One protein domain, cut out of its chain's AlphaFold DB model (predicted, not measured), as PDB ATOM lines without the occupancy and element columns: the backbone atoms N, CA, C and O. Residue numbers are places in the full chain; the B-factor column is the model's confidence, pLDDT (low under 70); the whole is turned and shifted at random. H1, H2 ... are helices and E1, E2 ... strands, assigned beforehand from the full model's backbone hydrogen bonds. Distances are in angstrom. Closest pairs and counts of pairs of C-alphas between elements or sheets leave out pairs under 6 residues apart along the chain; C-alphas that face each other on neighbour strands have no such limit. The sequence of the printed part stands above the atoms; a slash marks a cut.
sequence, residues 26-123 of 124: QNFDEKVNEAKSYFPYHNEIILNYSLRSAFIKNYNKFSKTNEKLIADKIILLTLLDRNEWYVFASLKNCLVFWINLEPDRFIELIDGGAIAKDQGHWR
ATOM      1  N   GLN A  26     -16.099  33.827 -48.497       89.94
ATOM      2  CA  GLN A  26     -16.780  33.553 -47.237       89.94
ATOM      3  C   GLN A  26     -17.818  32.457 -47.470       89.94
ATOM      4  O   GLN A  26     -18.745  32.649 -48.263       89.94
ATOM      5  N   ASN A  27     -17.658  31.318 -46.795       93.94
ATOM      6  CA  ASN A  27     -18.591  30.201 -46.882       93.94
ATOM      7  C   ASN A  27     -19.996  30.668 -46.476       93.94
ATOM      8  O   ASN A  27     -20.210  31.190 -45.379       93.94
ATOM      9  N   PHE A  28     -20.949  30.513 -47.391       95.19
ATOM     10  CA  PHE A  28     -22.301  31.018 -47.221       95.19
ATOM     11  C   PHE A  28     -23.028  30.376 -46.039       95.19
ATOM     12  O   PHE A  28     -23.626  31.086 -45.233       95.19
ATOM     13  N   ASP A  29     -22.955  29.051 -45.912       95.12
ATOM     14  CA  ASP A  29     -23.682  28.336 -44.864       95.12
ATOM     15  C   ASP A  29     -23.098  28.659 -43.477       95.12
ATOM     16  O   ASP A  29     -23.848  28.827 -42.515       95.12
ATOM     17  N   GLU A  30     -21.778  28.846 -43.370       94.94
ATOM     18  CA  GLU A  30     -21.134  29.314 -42.133       94.94
ATOM     19  C   GLU A  30     -21.630  30.705 -41.732       94.94
ATOM     20  O   GLU A  30     -21.987  30.911 -40.573       94.94
ATOM     21  N   LYS A  31     -21.726  31.642 -42.683       93.75
ATOM     22  CA  LYS A  31     -22.197  33.011 -42.418       93.75
ATOM     23  C   LYS A  31     -23.668  33.065 -42.020       93.75
ATOM     24  O   LYS A  31     -24.038  33.825 -41.127       93.75
ATOM     25  N   VAL A  32     -24.505  32.240 -42.642       94.62
ATOM     26  CA  VAL A  32     -25.918  32.122 -42.261       94.62
ATOM     27  C   VAL A  32     -26.048  31.511 -40.861       94.62
ATOM     28  O   VAL A  32     -26.833  32.001 -40.051       94.62
ATOM     29  N   ASN A  33     -25.258  30.486 -40.532       95.31
ATOM     30  CA  ASN A  33     -25.266  29.875 -39.198       95.31
ATOM     31  C   ASN A  33     -24.724  30.812 -38.111       95.31
ATOM     32  O   ASN A  33     -25.276  30.855 -37.012       95.31
ATOM     33  N   GLU A  34     -23.697  31.598 -38.429       92.88
ATOM     34  CA  GLU A  34     -23.207  32.680 -37.579       92.88
ATOM     35  C   GLU A  34     -24.341  33.671 -37.278       92.88
ATOM     36  O   GLU A  34     -24.640  33.911 -36.111       92.88
ATOM     37  N   ALA A  35     -25.060  34.158 -38.296       92.25
ATOM     38  CA  ALA A  35     -26.196  35.061 -38.102       92.25
ATOM     39  C   ALA A  35     -27.283  34.452 -37.198       92.25
ATOM     40  O   ALA A  35     -27.709  35.079 -36.230       92.25
ATOM     41  N   LYS A  36     -27.685  33.201 -37.451       94.69
ATOM     42  CA  LYS A  36     -28.676  32.490 -36.624       94.69
ATOM     43  C   LYS A  36     -28.268  32.372 -35.160       94.69
ATOM     44  O   LYS A  36     -29.132  32.405 -34.290       94.69
ATOM     45  N   SER A  37     -26.972  32.245 -34.873       95.56
ATOM     46  CA  SER A  37     -26.485  32.128 -33.494       95.56
ATOM     47  C   SER A  37     -26.777  33.375 -32.649       95.56
ATOM     48  O   SER A  37     -26.940  33.268 -31.435       95.56
ATOM     49  N   TYR A  38     -26.913  34.541 -33.291       92.56
ATOM     50  CA  TYR A  38     -27.282  35.797 -32.637       92.56
ATOM     51  C   TYR A  38     -28.792  35.967 -32.435       92.56
ATOM     52  O   TYR A  38     -29.206  36.797 -31.624       92.56
ATOM     53  N   PHE A  39     -29.622  35.194 -33.144       91.94
ATOM     54  CA  PHE A  39     -31.072  35.365 -33.164       91.94
ATOM     55  C   PHE A  39     -31.787  34.059 -32.791       91.94
ATOM     56  O   PHE A  39     -32.030  33.225 -33.658       91.94
ATOM     57  N   PRO A  40     -32.169  33.853 -31.519       88.50
ATOM     58  CA  PRO A  40     -32.753  32.585 -31.073       88.50
ATOM     59  C   PRO A  40     -34.134  32.295 -31.683       88.50
ATOM     60  O   PRO A  40     -34.490  31.131 -31.852       88.50
ATOM     61  N   TYR A  41     -34.898  33.330 -32.041       94.69
ATOM     62  CA  TYR A  41     -36.235  33.205 -32.625       94.69
ATOM     63  C   TYR A  41     -36.213  33.616 -34.096       94.69
ATOM     64  O   TYR A  41     -36.446  34.774 -34.440       94.69
ATOM     65  N   HIS A  42     -35.926  32.659 -34.973       95.75
ATOM     66  CA  HIS A  42     -35.860  32.896 -36.410       95.75
ATOM     67  C   HIS A  42     -36.555  31.791 -37.203       95.75
ATOM     68  O   HIS A  42     -36.718  30.667 -36.730       95.75
ATOM     69  N   ASN A  43     -36.914  32.109 -38.443       96.50
ATOM     70  CA  ASN A  43     -37.244  31.120 -39.460       96.50
ATOM     71  C   ASN A  43     -36.364  31.344 -40.693       96.50
ATOM     72  O   ASN A  43     -36.034  32.481 -41.033       96.50
ATOM     73  N   GLU A  44     -35.974  30.255 -41.347       96.69
ATOM     74  CA  GLU A  44     -35.199  30.289 -42.583       96.69
ATOM     75  C   GLU A  44     -36.085  29.887 -43.758       96.69
ATOM     76  O   GLU A  44     -36.700  28.822 -43.758       96.69
ATOM     77  N   ILE A  45     -36.101  30.719 -44.795       97.25
ATOM     78  CA  ILE A  45     -36.819  30.452 -46.033       97.25
ATOM     79  C   ILE A  45     -35.830  30.537 -47.192       97.25
ATOM     80  O   ILE A  45     -35.289  31.599 -47.499       97.25
ATOM     81  N   ILE A  46     -35.617  29.419 -47.881       97.88
ATOM     82  CA  ILE A  46     -34.866  29.405 -49.138       97.88
ATOM     83  C   ILE A  46     -35.793  29.908 -50.245       97.88
ATOM     84  O   ILE A  46     -36.837  29.308 -50.512       97.88
ATOM     85  N   LEU A  47     -35.416  30.999 -50.916       97.75
ATOM     86  CA  LEU A  47     -36.220  31.525 -52.013       97.75
ATOM     87  C   LEU A  47     -36.163  30.575 -53.213       97.75
ATOM     88  O   LEU A  47     -35.091  30.214 -53.704       97.75
ATOM     89  N   ASN A  48     -37.339  30.200 -53.718       97.62
ATOM     90  CA  ASN A  48     -37.453  29.429 -54.953       97.62
ATOM     91  C   ASN A  48     -36.992  30.249 -56.175       97.62
ATOM     92  O   ASN A  48     -36.721  31.447 -56.079       97.62
ATOM     93  N   TYR A  49     -36.930  29.609 -57.347       96.31
ATOM     94  CA  TYR A  49     -36.468  30.257 -58.580       96.31
ATOM     95  C   TYR A  49     -37.195  31.579 -58.875       96.31
ATOM     96  O   TYR A  49     -36.537  32.578 -59.171       96.31
ATOM     97  N   SER A  50     -38.526  31.600 -58.762       96.56
ATOM     98  CA  SER A  50     -39.348  32.769 -59.084       96.56
ATOM     99  C   SER A  50     -39.081  33.935 -58.134       96.56
ATOM    100  O   SER A  50     -38.785  35.036 -58.594       96.56
ATOM    101  N   LEU A  51     -39.109  33.687 -56.820       96.81
ATOM    102  CA  LEU A  51     -38.851  34.711 -55.803       96.81
ATOM    103  C   LEU A  51     -37.412  35.225 -55.876       96.81
ATOM    104  O   LEU A  51     -37.183  36.431 -55.847       96.81
ATOM    105  N   ARG A  52     -36.441  34.323 -56.057       97.06
ATOM    106  CA  ARG A  52     -35.031  34.682 -56.249       97.06
ATOM    107  C   ARG A  52     -34.850  35.572 -57.477       97.06
ATOM    108  O   ARG A  52     -34.176  36.595 -57.401       97.06
ATOM    109  N   SER A  53     -35.449  35.197 -58.609       96.75
ATOM    110  CA  SER A  53     -35.348  35.977 -59.843       96.75
ATOM    111  C   SER A  53     -36.011  37.348 -59.711       96.75
ATOM    112  O   SER A  53     -35.466  38.324 -60.226       96.75
ATOM    113  N   ALA A  54     -37.166  37.430 -59.043       96.38
ATOM    114  CA  ALA A  54     -37.854  38.690 -58.780       96.38
ATOM    115  C   ALA A  54     -36.992  39.606 -57.903       96.38
ATOM    116  O   ALA A  54     -36.708  40.735 -58.301       96.38
ATOM    117  N   PHE A  55     -36.478  39.079 -56.787       95.88
ATOM    118  CA  PHE A  55     -35.593  39.807 -55.881       95.88
ATOM    119  C   PHE A  55     -34.378  40.384 -56.615       95.88
ATOM    120  O   PHE A  55     -34.158  41.591 -56.588       95.88
ATOM    121  N   ILE A  56     -33.620  39.545 -57.335       95.56
ATOM    122  CA  ILE A  56     -32.408  39.972 -58.055       95.56
ATOM    123  C   ILE A  56     -32.739  41.041 -59.100       95.56
ATOM    124  O   ILE A  56     -32.047  42.057 -59.198       95.56
ATOM    125  N   LYS A  57     -33.790  40.820 -59.897       95.38
ATOM    126  CA  LYS A  57     -34.203  41.751 -60.951       95.38
ATOM    127  C   LYS A  57     -34.576  43.110 -60.368       95.38
ATOM    128  O   LYS A  57     -34.120  44.132 -60.881       95.38
ATOM    129  N   ASN A  58     -35.406  43.121 -59.331       94.81
ATOM    130  CA  ASN A  58     -35.933  44.350 -58.758       94.81
ATOM    131  C   ASN A  58     -34.855  45.085 -57.960       94.81
ATOM    132  O   ASN A  58     -34.668  46.280 -58.174       94.81
ATOM    133  N   TYR A  59     -34.053  44.374 -57.164       93.62
ATOM    134  CA  TYR A  59     -32.907  44.966 -56.476       93.62
ATOM    135  C   TYR A  59     -31.963  45.666 -57.465       93.62
ATOM    136  O   TYR A  59     -31.720  46.862 -57.334       93.62
ATOM    137  N   ASN A  60     -31.545  44.982 -58.537       92.69
ATOM    138  CA  ASN A  60     -30.665  45.560 -59.564       92.69
ATOM    139  C   ASN A  60     -31.283  46.733 -60.333       92.69
ATOM    140  O   ASN A  60     -30.562  47.574 -60.868       92.69
ATOM    141  N   LYS A  61     -32.613  46.781 -60.438       91.56
ATOM    142  CA  LYS A  61     -33.325  47.889 -61.076       91.56
ATOM    143  C   LYS A  61     -33.325  49.140 -60.194       91.56
ATOM    144  O   LYS A  61     -33.259  50.246 -60.731       91.56
ATOM    145  N   PHE A  62     -33.421  48.981 -58.873       87.88
ATOM    146  CA  PHE A  62     -33.713  50.086 -57.955       87.88
ATOM    147  C   PHE A  62     -32.552  50.514 -57.052       87.88
ATOM    148  O   PHE A  62     -32.521  51.682 -56.672       87.88
ATOM    149  N   SER A  63     -31.575  49.646 -56.769       81.50
ATOM    150  CA  SER A  63     -30.429  49.971 -55.902       81.50
ATOM    151  C   SER A  63     -29.558  51.106 -56.463       81.50
ATOM    152  O   SER A  63     -28.909  51.823 -55.700       81.50
ATOM    153  N   LYS A  64     -29.560  51.286 -57.798       77.62
ATOM    154  CA  LYS A  64     -28.723  52.238 -58.558       77.62
ATOM    155  C   LYS A  64     -27.229  52.135 -58.202       77.62
ATOM    156  O   LYS A  64     -26.508  53.132 -58.261       77.62
ATOM    157  N   THR A  65     -26.781  50.937 -57.830       73.69
ATOM    158  CA  THR A  65     -25.377  50.603 -57.573       73.69
ATOM    159  C   THR A  65     -24.653  50.297 -58.887       73.69
ATOM    160  O   THR A  65     -25.268  49.849 -59.855       73.69
ATOM    161  N   ASN A  66     -23.335  50.526 -58.936       77.50
ATOM    162  CA  ASN A  66     -22.515  50.134 -60.093       77.50
ATOM    163  C   ASN A  66     -22.381  48.605 -60.202       77.50
ATOM    164  O   ASN A  66     -22.223  48.066 -61.297       77.50
ATOM    165  N   GLU A  67     -22.465  47.913 -59.067       82.38
ATOM    166  CA  GLU A  67     -22.426  46.458 -58.979       82.38
ATOM    167  C   GLU A  67     -23.827  45.865 -59.124       82.38
ATOM    168  O   GLU A  67     -24.802  46.376 -58.563       82.38
ATOM    169  N   LYS A  68     -23.919  44.782 -59.906       90.94
ATOM    170  CA  LYS A  68     -25.149  44.014 -60.119       90.94
ATOM    171  C   LYS A  68     -25.120  42.742 -59.289       90.94
ATOM    172  O   LYS A  68     -24.154  41.986 -59.333       90.94
ATOM    173  N   LEU A  69     -26.226  42.472 -58.609       93.38
ATOM    174  CA  LEU A  69     -26.413  41.294 -57.786       93.38
ATOM    175  C   LEU A  69     -26.587  40.098 -58.710       93.38
ATOM    176  O   LEU A  69     -27.483  40.081 -59.557       93.38
ATOM    177  N   ILE A  70     -25.725  39.105 -58.535       94.81
ATOM    178  CA  ILE A  70     -25.779  37.820 -59.222       94.81
ATOM    179  C   ILE A  70     -25.678  36.750 -58.140       94.81
ATOM    180  O   ILE A  70     -24.697  36.717 -57.402       94.81
ATOM    181  N   ALA A  71     -26.690  35.891 -58.041       96.81
ATOM    182  CA  ALA A  71     -26.767  34.868 -57.006       96.81
ATOM    183  C   ALA A  71     -27.490  33.613 -57.513       96.81
ATOM    184  O   ALA A  71     -28.478  33.709 -58.244       96.81
ATOM    185  N   ASP A  72     -27.009  32.439 -57.104       97.31
ATOM    186  CA  ASP A  72     -27.642  31.142 -57.356       97.31
ATOM    187  C   ASP A  72     -28.467  30.648 -56.158       97.31
ATOM    188  O   ASP A  72     -29.393  29.856 -56.340       97.31
ATOM    189  N   LYS A  73     -28.238  31.179 -54.954       97.94
ATOM    190  CA  LYS A  73     -29.020  30.886 -53.746       97.94
ATOM    191  C   LYS A  73     -29.307  32.183 -52.995       97.94
ATOM    192  O   LYS A  73     -28.431  33.027 -52.836       97.94
ATOM    193  N   ILE A  74     -30.557  32.345 -52.558       98.19
ATOM    194  CA  ILE A  74     -30.975  33.434 -51.673       98.19
ATOM    195  C   ILE A  74     -31.769  32.832 -50.520       98.19
ATOM    196  O   ILE A  74     -32.691  32.045 -50.744       98.19
ATOM    197  N   ILE A  75     -31.394  33.202 -49.302       97.94
ATOM    198  CA  ILE A  75     -32.087  32.850 -48.069       97.94
ATOM    199  C   ILE A  75     -32.684  34.116 -47.472       97.94
ATOM    200  O   ILE A  75     -32.016  35.144 -47.397       97.94
ATOM    201  N   LEU A  76     -33.926  34.010 -47.019       97.81
ATOM    202  CA  LEU A  76     -34.583  34.968 -46.150       97.81
ATOM    203  C   LEU A  76     -34.575  34.410 -44.723       97.81
ATOM    204  O   LEU A  76     -35.168  33.368 -44.452       97.81
ATOM    205  N   LEU A  77     -33.898  35.105 -43.819       97.50
ATOM    206  CA  LEU A  77     -33.902  34.841 -42.389       97.50
ATOM    207  C   LEU A  77     -34.858  35.832 -41.725       97.50
ATOM    208  O   LEU A  77     -34.545  37.016 -41.584       97.50
ATOM    209  N   THR A  78     -36.038  35.357 -41.341       96.62
ATOM    210  CA  THR A  78     -37.051  36.186 -40.684       96.62
ATOM    211  C   THR A  78     -36.845  36.135 -39.180       96.62
ATOM    212  O   THR A  78     -36.896  35.044 -38.604       96.62
ATOM    213  N   LEU A  79     -36.650  37.281 -38.529       95.31
ATOM    214  CA  LEU A  79     -36.636  37.342 -37.070       95.31
ATOM    215  C   LEU A  79     -38.078  37.389 -36.562       95.31
ATOM    216  O   LEU A  79     -38.874  38.198 -37.025       95.31
ATOM    217  N   LEU A  80     -38.443  36.480 -35.660       92.81
ATOM    218  CA  LEU A  80     -39.830  36.332 -35.198       92.81
ATOM    219  C   LEU A  80     -40.171  37.301 -34.059       92.81
ATOM    220  O   LEU A  80     -41.339  37.575 -33.800       92.81
ATOM    221  N   ASP A  81     -39.150  37.813 -33.381       93.31
ATOM    222  CA  ASP A  81     -39.237  38.748 -32.261       93.31
ATOM    223  C   ASP A  81     -38.964  40.206 -32.674       93.31
ATOM    224  O   ASP A  81     -39.004  41.104 -31.830       93.31
ATOM    225  N   ARG A  82     -38.677  40.463 -33.959       92.12
ATOM    226  CA  ARG A  82     -38.312  41.786 -34.490       92.12
ATOM    227  C   ARG A  82     -38.947  42.037 -35.849       92.12
ATOM    228  O   ARG A  82     -39.139  41.119 -36.635       92.12
ATOM    229  N   ASN A  83     -39.190  43.306 -36.169       93.12
ATOM    230  CA  ASN A  83     -39.656  43.719 -37.496       93.12
ATOM    231  C   ASN A  83     -38.495  43.850 -38.499       93.12
ATOM    232  O   ASN A  83     -38.361  44.860 -39.182       93.12
ATOM    233  N   GLU A  84     -37.605  42.861 -38.534       93.50
ATOM    234  CA  GLU A  84     -36.387  42.899 -39.340       93.50
ATOM    235  C   GLU A  84     -36.104  41.521 -39.924       93.50
ATOM    236  O   GLU A  84     -36.074  40.514 -39.217       93.50
ATOM    237  N   TRP A  85     -35.903  41.476 -41.234       96.00
ATOM    238  CA  TRP A  85     -35.560  40.285 -41.987       96.00
ATOM    239  C   TRP A  85     -34.204  40.473 -42.652       96.00
ATOM    240  O   TRP A  85     -33.911  41.534 -43.197       96.00
ATOM    241  N   TYR A  86     -33.393  39.421 -42.667       96.31
ATOM    242  CA  TYR A  86     -32.113  39.414 -43.365       96.31
ATOM    243  C   TYR A  86     -32.220  38.586 -44.635       96.31
ATOM    244  O   TYR A  86     -32.634  37.430 -44.606       96.31
ATOM    245  N   VAL A  87     -31.811  39.156 -45.759       97.25
ATOM    246  CA  VAL A  87     -31.691  38.446 -47.028       97.25
ATOM    247  C   VAL A  87     -30.218  38.207 -47.300       97.25
ATOM    248  O   VAL A  87     -29.457  39.157 -47.452       97.25
ATOM    249  N   PHE A  88     -29.819  36.943 -47.391       97.50
ATOM    250  CA  PHE A  88     -28.461  36.525 -47.721       97.50
ATOM    251  C   PHE A  88     -28.434  35.932 -49.123       97.50
ATOM    252  O   PHE A  88     -29.245  35.064 -49.443       97.50
ATOM    253  N   ALA A  89     -27.479  36.348 -49.947       97.38
ATOM    254  CA  ALA A  89     -27.310  35.857 -51.304       97.38
ATOM    255  C   ALA A  89     -25.910  35.271 -51.509       97.38
ATOM    256  O   ALA A  89     -24.901  35.848 -51.088       97.38
ATOM    257  N   SER A  90     -25.850  34.126 -52.185       97.06
ATOM    258  CA  SER A  90     -24.605  33.468 -52.571       97.06
ATOM    259  C   SER A  90     -24.524  33.170 -54.054       97.06
ATOM    260  O   SER A  90     -25.529  33.088 -54.761       97.06
ATOM    261  N   LEU A  91     -23.283  33.017 -54.506       96.12
ATOM    262  CA  LEU A  91     -22.926  32.486 -55.809       96.12
ATOM    263  C   LEU A  91     -21.856  31.416 -55.596       96.12
ATOM    264  O   LEU A  91     -20.814  31.705 -55.005       96.12
ATOM    265  N   LYS A  92     -22.097  30.188 -56.068       95.25
ATOM    266  CA  LYS A  92     -21.191  29.038 -55.898       95.25
ATOM    267  C   LYS A  92     -20.788  28.813 -54.432       95.25
ATOM    268  O   LYS A  92     -19.616  28.616 -54.131       95.25
ATOM    269  N   ASN A  93     -21.767  28.872 -53.528       94.50
ATOM    270  CA  ASN A  93     -21.597  28.730 -52.073       94.50
ATOM    271  C   ASN A  93     -20.743  29.813 -51.379       94.50
ATOM    272  O   ASN A  93     -20.461  29.710 -50.186       94.50
ATOM    273  N   CYS A  94     -20.362  30.874 -52.085       95.00
ATOM    274  CA  CYS A  94     -19.734  32.034 -51.471       95.00
ATOM    275  C   CYS A  94     -20.789  33.095 -51.182       95.00
ATOM    276  O   CYS A  94     -21.559  33.439 -52.081       95.00
ATOM    277  N   LEU A  95     -20.790  33.667 -49.979       94.69
ATOM    278  CA  LEU A  95     -21.556  34.880 -49.702       94.69
ATOM    279  C   LEU A  95     -21.097  35.979 -50.671       94.69
ATOM    280  O   LEU A  95     -19.896  36.208 -50.831       94.69
ATOM    281  N   VAL A  96     -22.045  36.623 -51.346       94.62
ATOM    282  CA  VAL A  96     -21.766  37.753 -52.251       94.62
ATOM    283  C   VAL A  96     -22.464  39.026 -51.804       94.62
ATOM    284  O   VAL A  96     -21.990  40.118 -52.107       94.62
ATOM    285  N   PHE A  97     -23.575  38.886 -51.083       94.69
ATOM    286  CA  PHE A  97     -24.410  40.008 -50.704       94.69
ATOM    287  C   PHE A  97     -25.292  39.659 -49.508       94.69
ATOM    288  O   PHE A  97     -25.759  38.523 -49.386       94.69
ATOM    289  N   TRP A  98     -25.567  40.641 -48.658       95.06
ATOM    290  CA  TRP A  98     -26.655  40.559 -47.691       95.06
ATOM    291  C   TRP A  98     -27.313  41.918 -47.457       95.06
ATOM    292  O   TRP A  98     -26.704  42.963 -47.671       95.06
ATOM    293  N   ILE A  99     -28.565  41.916 -47.017       94.38
ATOM    294  CA  ILE A  99     -29.310  43.135 -46.693       94.38
ATOM    295  C   ILE A  99     -30.315  42.861 -45.580       94.38
ATOM    296  O   ILE A  99     -30.933  41.800 -45.560       94.38
ATOM    297  N   ASN A 100     -30.484  43.810 -44.667       94.06
ATOM    298  CA  ASN A 100     -31.572  43.814 -43.702       94.06
ATOM    299  C   ASN A 100     -32.722  44.702 -44.203       94.06
ATOM    300  O   ASN A 100     -32.498  45.804 -44.703       94.06
ATOM    301  N   LEU A 101     -33.950  44.204 -44.104       93.81
ATOM    302  CA  LEU A 101     -35.165  44.858 -44.581       93.81
ATOM    303  C   LEU A 101     -36.293  44.660 -43.577       93.81
ATOM    304  O   LEU A 101     -36.392  43.619 -42.935       93.81
ATOM    305  N   GLU A 102     -37.199  45.626 -43.507       94.62
ATOM    306  CA  GLU A 102     -38.510  45.381 -42.911       94.62
ATOM    307  C   GLU A 102     -39.308  44.400 -43.797       94.62
ATOM    308  O   GLU A 102     -39.120  44.395 -45.023       94.62
ATOM    309  N   PRO A 103     -40.225  43.599 -43.226       94.69
ATOM    310  CA  PRO A 103     -41.066  42.671 -43.985       94.69
ATOM    311  C   PRO A 103     -41.781  43.339 -45.163       94.69
ATOM    312  O   PRO A 103     -41.696  42.860 -46.293       94.69
ATOM    313  N   ASP A 104     -42.401  44.499 -44.930       93.94
ATOM    314  CA  ASP A 104     -43.134  45.242 -45.959       93.94
ATOM    315  C   ASP A 104     -42.217  45.688 -47.102       93.94
ATOM    316  O   ASP A 104     -42.589  45.605 -48.271       93.94
ATOM    317  N   ARG A 105     -40.977  46.084 -46.784       93.25
ATOM    318  CA  ARG A 105     -39.967  46.459 -47.783       93.25
ATOM    319  C   ARG A 105     -39.505  45.272 -48.612       93.25
ATOM    320  O   ARG A 105     -39.243  45.430 -49.802       93.25
ATOM    321  N   PHE A 106     -39.400  44.092 -48.005       94.25
ATOM    322  CA  PHE A 106     -39.099  42.872 -48.744       94.25
ATOM    323  C   PHE A 106     -40.222  42.538 -49.732       94.25
ATOM    324  O   PHE A 106     -39.938  42.276 -50.900       94.25
ATOM    325  N   ILE A 107     -41.481  42.589 -49.292       93.50
ATOM    326  CA  ILE A 107     -42.639  42.328 -50.159       93.50
ATOM    327  C   ILE A 107     -42.722  43.362 -51.284       93.50
ATOM    328  O   ILE A 107     -42.789  42.984 -52.451       93.50
ATOM    329  N   GLU A 108     -42.597  44.649 -50.959       93.31
ATOM    330  CA  GLU A 108     -42.551  45.733 -51.942       93.31
ATOM    331  C   GLU A 108     -41.453  45.484 -52.989       93.31
ATOM    332  O   GLU A 108     -41.695  45.601 -54.191       93.31
ATOM    333  N   LEU A 109     -40.257  45.070 -52.560       92.94
ATOM    334  CA  LEU A 109     -39.158  44.758 -53.470       92.94
ATOM    335  C   LEU A 109     -39.471  43.558 -54.374       92.94
ATOM    336  O   LEU A 109     -39.126  43.588 -55.556       92.94
ATOM    337  N   ILE A 110     -40.117  42.507 -53.862       94.19
ATOM    338  CA  ILE A 110     -40.552  41.353 -54.666       94.19
ATOM    339  C   ILE A 110     -41.591  41.770 -55.714       94.19
ATOM    340  O   ILE A 110     -41.475  41.365 -56.875       94.19
ATOM    341  N   ASP A 111     -42.519  42.649 -55.349       92.12
ATOM    342  CA  ASP A 111     -43.589  43.136 -56.227       92.12
ATOM    343  C   ASP A 111     -43.114  44.197 -57.239       92.12
ATOM    344  O   ASP A 111     -43.843  44.586 -58.153       92.12
ATOM    345  N   GLY A 112     -41.852  44.625 -57.143       88.56
ATOM    346  CA  GLY A 112     -41.231  45.556 -58.085       88.56
ATOM    347  C   GLY A 112     -41.311  47.020 -57.668       88.56
ATOM    348  O   GLY A 112     -41.155  47.897 -58.524       88.56
ATOM    349  N   GLY A 113     -41.526  47.281 -56.383       85.31
ATOM    350  CA  GLY A 113     -41.319  48.576 -55.755       85.31
ATOM    351  C   GLY A 113     -39.838  48.890 -55.524       85.31
ATOM    352  O   GLY A 113     -38.949  48.049 -55.696       85.31
ATOM    353  N   ALA A 114     -39.569  50.155 -55.207       81.38
ATOM    354  CA  ALA A 114     -38.214  50.678 -55.121       81.38
ATOM    355  C   ALA A 114     -37.627  50.507 -53.718       81.38
ATOM    356  O   ALA A 114     -38.296  50.725 -52.714       81.38
ATOM    357  N   ILE A 115     -36.331  50.211 -53.664       83.69
ATOM    358  CA  ILE A 115     -35.537  50.269 -52.439       83.69
ATOM    359  C   ILE A 115     -34.721  51.565 -52.395       83.69
ATOM    360  O   ILE A 115     -34.453  52.178 -53.434       83.69
ATOM    361  N   ALA A 116     -34.334  52.001 -51.196       77.50
ATOM    362  CA  ALA A 116     -33.427  53.129 -51.051       77.50
ATOM    363  C   ALA A 116     -32.071  52.844 -51.729       77.50
ATOM    364  O   ALA A 116     -31.618  51.700 -51.835       77.50
ATOM    365  N   LYS A 117     -31.431  53.916 -52.211       74.75
ATOM    366  CA  LYS A 117     -30.131  53.842 -52.885       74.75
ATOM    367  C   LYS A 117     -29.074  53.275 -51.934       74.75
ATOM    368  O   LYS A 117     -29.109  53.571 -50.742       74.75
ATOM    369  N   ASP A 118     -28.136  52.508 -52.484       73.38
ATOM    370  CA  ASP A 118     -26.961  51.991 -51.769       73.38
ATOM    371  C   ASP A 118     -27.302  51.093 -50.557       73.38
ATOM    372  O   ASP A 118     -26.471  50.898 -49.673       73.38
ATOM    373  N   GLN A 119     -28.515  50.525 -50.501       82.12
ATOM    374  CA  GLN A 119     -28.858  49.552 -49.465       82.12
ATOM    375  C   GLN A 119     -28.328  48.162 -49.795       82.12
ATOM    376  O   GLN A 119     -28.508  47.667 -50.907       82.12
ATOM    377  N   GLY A 120     -27.742  47.515 -48.794       85.25
ATOM    378  CA  GLY A 120     -27.159  46.186 -48.895       85.25
ATOM    379  C   GLY A 120     -25.636  46.207 -48.846       85.25
ATOM    380  O   GLY A 120     -24.975  47.196 -49.156       85.25
ATOM    381  N   HIS A 121     -25.089  45.087 -48.411       89.44
ATOM    382  CA  HIS A 121     -23.685  44.910 -48.109       89.44
ATOM    383  C   HIS A 121     -23.101  43.889 -49.073       89.44
ATOM    384  O   HIS A 121     -23.499  42.722 -49.082       89.44
ATOM    385  N   TRP A 122     -22.158  44.347 -49.884       87.81
ATOM    386  CA  TRP A 122     -21.415  43.520 -50.824       87.81
ATOM    387  C   TRP A 122     -20.234  42.864 -50.126       87.81
ATOM    388  O   TRP A 122     -19.660  43.422 -49.185       87.81
ATOM    389  N   ARG A 123     -19.859  41.670 -50.585       76.19
ATOM    390  CA  ARG A 123     -18.569  41.100 -50.200       76.19
ATOM    391  C   ARG A 123     -17.458  41.921 -50.869       76.19
ATOM    392  O   ARG A 123     -17.357  41.891 -52.093       76.19
TER     393      ARG A 123
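Overview. This is residues 26 to 123 of the 124 residues of an uncharacterized protein of Rickettsiales bacterium (UniProt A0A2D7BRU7). A twisted sheet of four strands makes the core, with H1 packed on one face and H2 and H3 on the opposite face, where H2 and H3 touch and stand about perpendicular to each other. After H3 the last stretch, residues 112 to 123, has no named element and comes back to the edge strand E4, where residues 121 to 122 pair with residues 97 to 98. The printed part has 98 residues with three named helices and four named strands, in the order H1 E1 H2 E2 E3 E4 H3; the sheet's order is E1 E2 E3 E4, all antiparallel, and the class is mixed, helices and strands. The whole is compact, with a radius of gyration of the C-alphas of 12.6 A, and rounded, with spans of 33 by 29 by 24 A.

Arrangement. H1, residues 28 to 38, is on the sheet of E1, residues 42 to 46, E2, residues 73 to 79, E3, residues 85 to 91, and E4, residues 94 to 101. The closest C-alphas of H1 and E4 are those of Phe 28 and Leu 95, 4.7 A apart. E1 and E2 are antiparallel at 159 degrees, with N 45 and O 76 within hydrogen-bond range at 2.8 A. H2, residues 49 to 62, is on the face opposite to H1; its closest C-alpha to E2 is that of Arg 52, 6.2 A from that of Ile 74. E2, E3 and E4 form a meander, each strand the antiparallel neighbour of the one before, and E2 and E3, like E3 and E4, are a hairpin. N 75 and O 88 are 2.8 A apart between E2 and E3, and N 87 and O 99 are 2.8 A apart between E3 and E4. H3, residues 103 to 111, is on the same face as H2, at a height over the sheet of 10.1 A, and runs along the strands, at 24 degrees to E4 on the local plane. H2 and H3 touch, about perpendicular at 87 degrees, the closest C-alphas being those of Phe 55 and Ile 110, 5.3 A apart. H1 is apart from H2 and H3. Every O i to N i+4 pair is within hydrogen-bond range in H2 and H3, and 6 of 7 are in H1.

Along the chain. H1 begins at C-alpha 28, (-22.301, 31.018, -47.221), and measures 16.1 A from first to last C-alpha. E1 measures 13.2 A, H2 20.0 A, E2 19.4 A, E3 20.3 A and E4 21.2 A. H3 measures 12.5 A and ends at C-alpha 111, (-43.589, 43.136, -56.227).

Size, cuts and confidence. The two C-alphas farthest apart are those of Pro 40 and Asn 66, 35.4 A. The printed part has no cut; the link from H2 to E2 is short, the other links are tight. Mean pLDDT of the printed part is 92.5, and no printed residue is under 70.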